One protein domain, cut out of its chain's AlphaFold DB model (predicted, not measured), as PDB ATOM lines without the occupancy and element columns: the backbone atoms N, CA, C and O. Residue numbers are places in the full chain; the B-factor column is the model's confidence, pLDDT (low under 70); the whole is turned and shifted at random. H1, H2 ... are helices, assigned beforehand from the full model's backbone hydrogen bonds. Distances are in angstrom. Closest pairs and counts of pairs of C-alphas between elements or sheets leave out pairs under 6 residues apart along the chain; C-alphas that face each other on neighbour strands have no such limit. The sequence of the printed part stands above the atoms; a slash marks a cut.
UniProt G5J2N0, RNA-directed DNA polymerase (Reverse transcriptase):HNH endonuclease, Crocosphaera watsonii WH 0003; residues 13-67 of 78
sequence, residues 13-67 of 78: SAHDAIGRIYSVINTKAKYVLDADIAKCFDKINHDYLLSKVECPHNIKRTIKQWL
ATOM      1  N   SER A  13     -40.646  30.508 -47.775       92.06
ATOM      2  CA  SER A  13     -40.979  29.418 -48.685       92.06
ATOM      3  C   SER A  13     -40.371  28.093 -48.225       92.06
ATOM      4  O   SER A  13     -39.494  28.049 -47.361       92.06
ATOM      5  N   ALA A  14     -40.794  26.995 -48.854       92.62
ATOM      6  CA  ALA A  14     -40.189  25.684 -48.625       92.62
ATOM      7  C   ALA A  14     -38.678  25.668 -48.937       92.62
ATOM      8  O   ALA A  14     -37.921  24.973 -48.263       92.62
ATOM      9  N   HIS A  15     -38.220  26.476 -49.901       93.19
ATOM     10  CA  HIS A  15     -36.798  26.581 -50.239       93.19
ATOM     11  C   HIS A  15     -35.971  27.162 -49.086       93.19
ATOM     12  O   HIS A  15     -34.854  26.705 -48.845       93.19
ATOM     13  N   ASP A  16     -36.530  28.107 -48.325       91.31
ATOM     14  CA  ASP A  16     -35.862  28.674 -47.149       91.31
ATOM     15  C   ASP A  16     -35.669  27.619 -46.052       91.31
ATOM     16  O   ASP A  16     -34.606  27.553 -45.428       91.31
ATOM     17  N   ALA A  17     -36.670  26.753 -45.853       91.56
ATOM     18  CA  ALA A  17     -36.588  25.640 -44.911       91.56
ATOM     19  C   ALA A  17     -35.499  24.635 -45.323       91.56
ATOM     20  O   ALA A  17     -34.669  24.248 -44.498       91.56
ATOM     21  N   ILE A  18     -35.443  24.270 -46.611       92.12
ATOM     22  CA  ILE A  18     -34.421  23.364 -47.161       92.12
ATOM     23  C   ILE A  18     -33.019  23.953 -46.983       92.12
ATOM     24  O   ILE A  18     -32.124  23.275 -46.476       92.12
ATOM     25  N   GLY A  19     -32.821  25.226 -47.341       91.88
ATOM     26  CA  GLY A  19     -31.530  25.902 -47.182       91.88
ATOM     27  C   GLY A  19     -31.064  25.935 -45.725       91.88
ATOM     28  O   GLY A  19     -29.880  25.743 -45.433       91.88
ATOM     29  N   ARG A  20     -31.999  26.102 -44.783       89.00
ATOM     30  CA  ARG A  20     -31.703  26.066 -43.350       89.00
ATOM     31  C   ARG A  20     -31.314  24.664 -42.875       89.00
ATOM     32  O   ARG A  20     -30.323  24.541 -42.158       89.00
ATOM     33  N   ILE A  21     -32.040  23.624 -43.295       90.06
ATOM     34  CA  ILE A  21     -31.698  22.221 -43.003       90.06
ATOM     35  C   ILE A  21     -30.288  21.906 -43.516       90.06
ATOM     36  O   ILE A  21     -29.463  21.394 -42.760       90.06
ATOM     37  N   TYR A  22     -29.982  22.289 -44.758       91.25
ATOM     38  CA  TYR A  22     -28.665  22.090 -45.363       91.25
ATOM     39  C   TYR A  22     -27.541  22.739 -44.541       91.25
ATOM     40  O   TYR A  22     -26.555  22.084 -44.213       91.25
ATOM     41  N   SER A  23     -27.712  24.004 -44.142       89.56
ATOM     42  CA  SER A  23     -26.722  24.729 -43.333       89.56
ATOM     43  C   SER A  23     -26.457  24.058 -41.974       89.56
ATOM     44  O   SER A  23     -25.311  23.941 -41.535       89.56
ATOM     45  N   VAL A  24     -27.503  23.548 -41.317       88.75
ATOM     46  CA  VAL A  24     -27.383  22.869 -40.014       88.75
ATOM     47  C   VAL A  24     -26.699  21.503 -40.143       88.75
ATOM     48  O   VAL A  24     -25.821  21.171 -39.340       88.75
ATOM     49  N   ILE A  25     -27.054  20.718 -41.162       89.94
ATOM     50  CA  ILE A  25     -26.451  19.399 -41.404       89.94
ATOM     51  C   ILE A  25     -24.976  19.536 -41.793       89.94
ATOM     52  O   ILE A  25     -24.143  18.784 -41.294       89.94
ATOM     53  N   ASN A  26     -24.623  20.543 -42.594       88.06
ATOM     54  CA  ASN A  26     -23.256  20.736 -43.084       88.06
ATOM     55  C   ASN A  26     -22.254  21.217 -42.010       88.06
ATOM     56  O   ASN A  26     -21.063  21.318 -42.281       88.06
ATOM     57  N   THR A  27     -22.709  21.539 -40.794       84.88
ATOM     58  CA  THR A  27     -21.825  22.009 -39.712       84.88
ATOM     59  C   THR A  27     -21.565  20.943 -38.652       84.88
ATOM     60  O   THR A  27     -20.404  20.653 -38.357       84.88
ATOM     61  N   LYS A  28     -22.613  20.383 -38.029       80.38
ATOM     62  CA  LYS A  28     -22.458  19.464 -36.881       80.38
ATOM     63  C   LYS A  28     -23.539  18.389 -36.732       80.38
ATOM     64  O   LYS A  28     -23.319  17.448 -35.969       80.38
ATOM     65  N   ALA A  29     -24.703  18.516 -37.370       79.06
ATOM     66  CA  ALA A  29     -25.800  17.580 -37.129       79.06
ATOM     67  C   ALA A  29     -25.555  16.236 -37.836       79.06
ATOM     68  O   ALA A  29     -25.329  16.192 -39.039       79.06
ATOM     69  N   LYS A  30     -25.607  15.136 -37.075       84.75
ATOM     70  CA  LYS A  30     -25.390  13.762 -37.577       84.75
ATOM     71  C   LYS A  30     -26.669  12.929 -37.677       84.75
ATOM     72  O   LYS A  30     -26.648  11.855 -38.260       84.75
ATOM     73  N   TYR A  31     -27.758  13.422 -37.096       88.25
ATOM     74  CA  TYR A  31     -29.044  12.742 -37.033       88.25
ATOM     75  C   TYR A  31     -30.164  13.755 -37.253       88.25
ATOM     76  O   TYR A  31     -30.063  14.897 -36.797       88.25
ATOM     77  N   VAL A  32     -31.220  13.321 -37.937       88.00
ATOM     78  CA  VAL A  32     -32.427  14.108 -38.197       88.00
ATOM     79  C   VAL A  32     -33.606  13.359 -37.591       88.00
ATOM     80  O   VAL A  32     -33.759  12.162 -37.818       88.00
ATOM     81  N   LEU A  33     -34.413  14.065 -36.801       90.44
ATOM     82  CA  LEU A  33     -35.700  13.565 -36.339       90.44
ATOM     83  C   LEU A  33     -36.764  14.034 -37.329       90.44
ATOM     84  O   LEU A  33     -37.029  15.233 -37.410       90.44
ATOM     85  N   ASP A  34     -37.347  13.090 -38.057       91.50
ATOM     86  CA  ASP A  34     -38.535  13.342 -38.864       91.50
ATOM     87  C   ASP A  34     -39.777  13.115 -37.998       91.50
ATOM     88  O   ASP A  34     -39.954  12.042 -37.413       91.50
ATOM     89  N   ALA A  35     -40.586  14.158 -37.833       92.75
ATOM     90  CA  ALA A  35     -41.748  14.145 -36.959       92.75
ATOM     91  C   ALA A  35     -42.878  14.965 -37.577       92.75
ATOM     92  O   ALA A  35     -42.685  16.125 -37.944       92.75
ATOM     93  N   ASP A  36     -44.068  14.370 -37.605       91.25
ATOM     94  CA  ASP A  36     -45.293  15.000 -38.084       91.25
ATOM     95  C   ASP A  36     -46.407  14.924 -37.031       91.25
ATOM     96  O   ASP A  36     -46.447  14.016 -36.192       91.25
ATOM     97  N   ILE A  37     -47.315  15.901 -37.053       90.44
ATOM     98  CA  ILE A  37     -48.454  15.957 -36.135       90.44
ATOM     99  C   ILE A  37     -49.673  15.364 -36.838       90.44
ATOM    100  O   ILE A  37     -50.311  16.008 -37.669       90.44
ATOM    101  N   ALA A  38     -50.056  14.153 -36.434       89.06
ATOM    102  CA  ALA A  38     -51.237  13.494 -36.978       89.06
ATOM    103  C   ALA A  38     -52.515  14.319 -36.741       89.06
ATOM    104  O   ALA A  38     -52.831  14.672 -35.601       89.06
ATOM    105  N   LYS A  39     -53.290  14.548 -37.813       87.00
ATOM    106  CA  LYS A  39     -54.549  15.322 -37.786       87.00
ATOM    107  C   LYS A  39     -54.363  16.709 -37.158       87.00
ATOM    108  O   LYS A  39     -55.115  17.114 -36.271       87.00
ATOM    109  N   CYS A  40     -53.314  17.412 -37.588       84.31
ATOM    110  CA  CYS A  40     -52.855  18.654 -36.972       84.31
ATOM    111  C   CYS A  40     -53.909  19.765 -36.911       84.31
ATOM    112  O   CYS A  40     -53.830  20.559 -35.984       84.31
ATOM    113  N   PHE A  41     -54.876  19.810 -37.837       82.81
ATOM    114  CA  PHE A  41     -55.978  20.778 -37.825       82.81
ATOM    115  C   PHE A  41     -57.233  20.243 -37.127       82.81
ATOM    116  O   PHE A  41     -57.844  20.976 -36.355       82.81
ATOM    117  N   ASP A  42     -57.565  18.961 -37.306       83.25
ATOM    118  CA  ASP A  42     -58.793  18.377 -36.740       83.25
ATOM    119  C   ASP A  42     -58.747  18.248 -35.210       83.25
ATOM    120  O   ASP A  42     -59.779  18.205 -34.548       83.25
ATOM    121  N   LYS A  43     -57.545  18.124 -34.627       87.44
ATOM    122  CA  LYS A  43     -57.348  17.878 -33.186       87.44
ATOM    123  C   LYS A  43     -56.906  19.109 -32.394       87.44
ATOM    124  O   LYS A  43     -56.437  18.973 -31.260       87.44
ATOM    125  N   ILE A  44     -57.012  20.309 -32.960       89.50
ATOM    126  CA  ILE A  44     -56.644  21.531 -32.239       89.50
ATOM    127  C   ILE A  44     -57.708  21.832 -31.183       89.50
ATOM    128  O   ILE A  44     -58.885  21.961 -31.485       89.50
ATOM    129  N   ASN A  45     -57.293  22.007 -29.927       89.81
ATOM    130  CA  ASN A  45     -58.203  22.466 -28.882       89.81
ATOM    131  C   ASN A  45     -58.595  23.938 -29.125       89.81
ATOM    132  O   ASN A  45     -57.734  24.825 -29.091       89.81
ATOM    133  N   HIS A  46     -59.887  24.193 -29.353       90.44
ATOM    134  CA  HIS A  46     -60.405  25.521 -29.701       90.44
ATOM    135  C   HIS A  46     -60.218  26.547 -28.577       90.44
ATOM    136  O   HIS A  46     -59.796  27.671 -28.847       90.44
ATOM    137  N   ASP A  47     -60.451  26.172 -27.317       90.31
ATOM    138  CA  ASP A  47     -60.281  27.077 -26.173       90.31
ATOM    139  C   ASP A  47     -58.815  27.481 -25.996       90.31
ATOM    140  O   ASP A  47     -58.492  28.656 -25.796       90.31
ATOM    141  N   TYR A  48     -57.904  26.516 -26.142       92.88
ATOM    142  CA  TYR A  48     -56.473  26.771 -26.097       92.88
ATOM    143  C   TYR A  48     -56.029  27.663 -27.258       92.88
ATOM    144  O   TYR A  48     -55.296  28.628 -27.029       92.88
ATOM    145  N   LEU A  49     -56.499  27.400 -28.481       92.06
ATOM    146  CA  LEU A  49     -56.213  28.241 -29.643       92.06
ATOM    147  C   LEU A  49     -56.686  29.676 -29.398       92.06
ATOM    148  O   LEU A  49     -55.889  30.607 -29.503       92.06
ATOM    149  N   LEU A  50     -57.940  29.860 -28.981       92.56
ATOM    150  CA  LEU A  50     -58.491  31.174 -28.661       92.56
ATOM    151  C   LEU A  50     -57.688  31.854 -27.546       92.56
ATOM    152  O   LEU A  50     -57.413  33.046 -27.649       92.56
ATOM    153  N   SER A  51     -57.234  31.138 -26.513       92.94
ATOM    154  CA  SER A  51     -56.384  31.715 -25.457       92.94
ATOM    155  C   SER A  51     -55.068  32.305 -25.986       92.94
ATOM    156  O   SER A  51     -54.564  33.270 -25.415       92.94
ATOM    157  N   LYS A  52     -54.530  31.757 -27.084       93.31
ATOM    158  CA  LYS A  52     -53.267  32.182 -27.709       93.31
ATOM    159  C   LYS A  52     -53.439  33.238 -28.794       93.31
ATOM    160  O   LYS A  52     -52.459  33.891 -29.142       93.31
ATOM    161  N   VAL A  53     -54.643  33.402 -29.338       92.62
ATOM    162  CA  VAL A  53     -54.926  34.453 -30.317       92.62
ATOM    163  C   VAL A  53     -55.163  35.774 -29.587       92.62
ATOM    164  O   VAL A  53     -56.177  35.974 -28.907       92.62
ATOM    165  N   GLU A  54     -54.222  36.694 -29.767       93.12
ATOM    166  CA  GLU A  54     -54.337  38.084 -29.340       93.12
ATOM    167  C   GLU A  54     -55.170  38.857 -30.366       93.12
ATOM    168  O   GLU A  54     -54.686  39.272 -31.417       93.12
ATOM    169  N   CYS A  55     -56.463  39.006 -30.084       92.19
ATOM    170  CA  CYS A  55     -57.370  39.806 -30.898       92.19
ATOM    171  C   CYS A  55     -58.480  40.431 -30.034       92.19
ATOM    172  O   CYS A  55     -58.772  39.929 -28.942       92.19
ATOM    173  N   PRO A  56     -59.118  41.515 -30.514       93.69
ATOM    174  CA  PRO A  56     -60.300  42.097 -29.887       93.69
ATOM    175  C   PRO A  56     -61.423  41.075 -29.651       93.69
ATOM    176  O   PRO A  56     -61.613  40.141 -30.433       93.69
ATOM    177  N   HIS A  57     -62.211  41.279 -28.592       89.81
ATOM    178  CA  HIS A  57     -63.251  40.335 -28.162       89.81
ATOM    179  C   HIS A  57     -64.292  40.021 -29.254       89.81
ATOM    180  O   HIS A  57     -64.737  38.882 -29.382       89.81
ATOM    181  N   ASN A  58     -64.655  41.010 -30.075       92.25
ATOM    182  CA  ASN A  58     -65.571  40.825 -31.203       92.25
ATOM    183  C   ASN A  58     -65.002  39.861 -32.256       92.25
ATOM    184  O   ASN A  58     -65.709  38.954 -32.679       92.25
ATOM    185  N   ILE A  59     -63.726  40.004 -32.624       93.56
ATOM    186  CA  ILE A  59     -63.064  39.109 -33.584       93.56
ATOM    187  C   ILE A  59     -62.923  37.711 -32.986       93.56
ATOM    188  O   ILE A  59     -63.206  36.719 -33.650       93.56
ATOM    189  N   LYS A  60     -62.559  37.624 -31.704       93.94
ATOM    190  CA  LYS A  60     -62.413  36.354 -30.989       93.94
ATOM    191  C   LYS A  60     -63.705  35.536 -30.979       93.94
ATOM    192  O   LYS A  60     -63.665  34.323 -31.170       93.94
ATOM    193  N   ARG A  61     -64.849  36.205 -30.805       91.12
ATOM    194  CA  ARG A  61     -66.178  35.586 -30.887       91.12
ATOM    195  C   ARG A  61     -66.465  35.043 -32.287       91.12
ATOM    196  O   ARG A  61     -66.938  33.917 -32.395       91.12
ATOM    197  N   THR A  62     -66.147  35.799 -33.335       92.81
ATOM    198  CA  THR A  62     -66.310  35.338 -34.724       92.81
ATOM    199  C   THR A  62     -65.415  34.137 -35.028       92.81
ATOM    200  O   THR A  62     -65.882  33.159 -35.598       92.81
ATOM    201  N   ILE A  63     -64.153  34.163 -34.587       92.12
ATOM    202  CA  ILE A  63     -63.230  33.028 -34.744       92.12
ATOM    203  C   ILE A  63     -63.793  31.787 -34.049       92.12
ATOM    204  O   ILE A  63     -63.772  30.710 -34.632       92.12
ATOM    205  N   LYS A  64     -64.338  31.928 -32.833       90.94
ATOM    206  CA  LYS A  64     -64.981  30.813 -32.128       90.94
ATOM    207  C   LYS A  64     -66.119  30.203 -32.952       90.94
ATOM    208  O   LYS A  64     -66.160  28.991 -33.104       90.94
ATOM    209  N   GLN A  65     -66.982  31.038 -33.530       90.56
ATOM    210  CA  GLN A  65     -68.070  30.570 -34.392       90.56
ATOM    211  C   GLN A  65     -67.546  29.830 -35.627       90.56
ATOM    212  O   GLN A  65     -68.085  28.791 -35.975       90.56
ATOM    213  N   TRP A  66     -66.478  30.313 -36.265       90.00
ATOM    214  CA  TRP A  66     -65.875  29.624 -37.413       90.00
ATOM    215  C   TRP A  66     -65.250  28.279 -37.054       90.00
ATOM    216  O   TRP A  66     -65.299  27.367 -37.867       90.00
ATOM    217  N   LEU A  67     -64.675  28.158 -35.857       88.44
ATOM    218  CA  LEU A  67     -64.124  26.896 -35.365       88.44
ATOM    219  C   LEU A  67     -65.227  25.889 -34.998       88.44
ATOM    220  O   LEU A  67     -65.010  24.689 -35.105       88.44
TER     221      LEU A  67
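Overview. This is residues 13 to 67 of the 78 residues of the protein "RNA-directed DNA polymerase (Reverse transcriptase):HNH endonuclease" of Crocosphaera watsonii WH 0003 (UniProt G5J2N0). A long bare arm of chain, residues 26 to 45, joins two separate ends: the lone helix H1 at one end and a small hairpin of two helices, H2 and H3, at the other. The arm makes much of the length of this rod. The printed part has 55 residues with three named helices, H1, H2 and H3 in chain order, and no named strand; the class is all helix. It is extended, with a radius of gyration of the C-alphas of 17.9 A and spans of 48 by 23 by 17 A.

Arrangement. H1, residues 14 to 25, is the longest helix and touches no helix. It is apart from H2, residues 46 to 52, and from H3, residues 57 to 67. H2 and H3 form a helical hairpin and touch, the closest C-alphas being those of Leu 50 and Lys 60, 6.9 A apart. They run opposite ways at 37 degrees, only just a steep tilt. In H1, H2 and H3 every O i to N i+4 pair is within hydrogen-bond range.

Along the chain. H1 begins at C-alpha 14 (-40.189, 25.684, -48.625) and measures 16.7 A. H2 measures 10.0 A. H3 measures 15.3 A and ends at C-alpha 67 (-64.124, 26.896, -35.365).

Size, cuts and confidence. The C-alphas of Lys 30 and Asn 58 are the two farthest apart, 48.9 A. The link from H1 to H2 is long, and residues 33 to 43 in it stand free; the link from H2 to H3 is tight. The printed part has no cut, and no printed residue is under 70 in pLDDT.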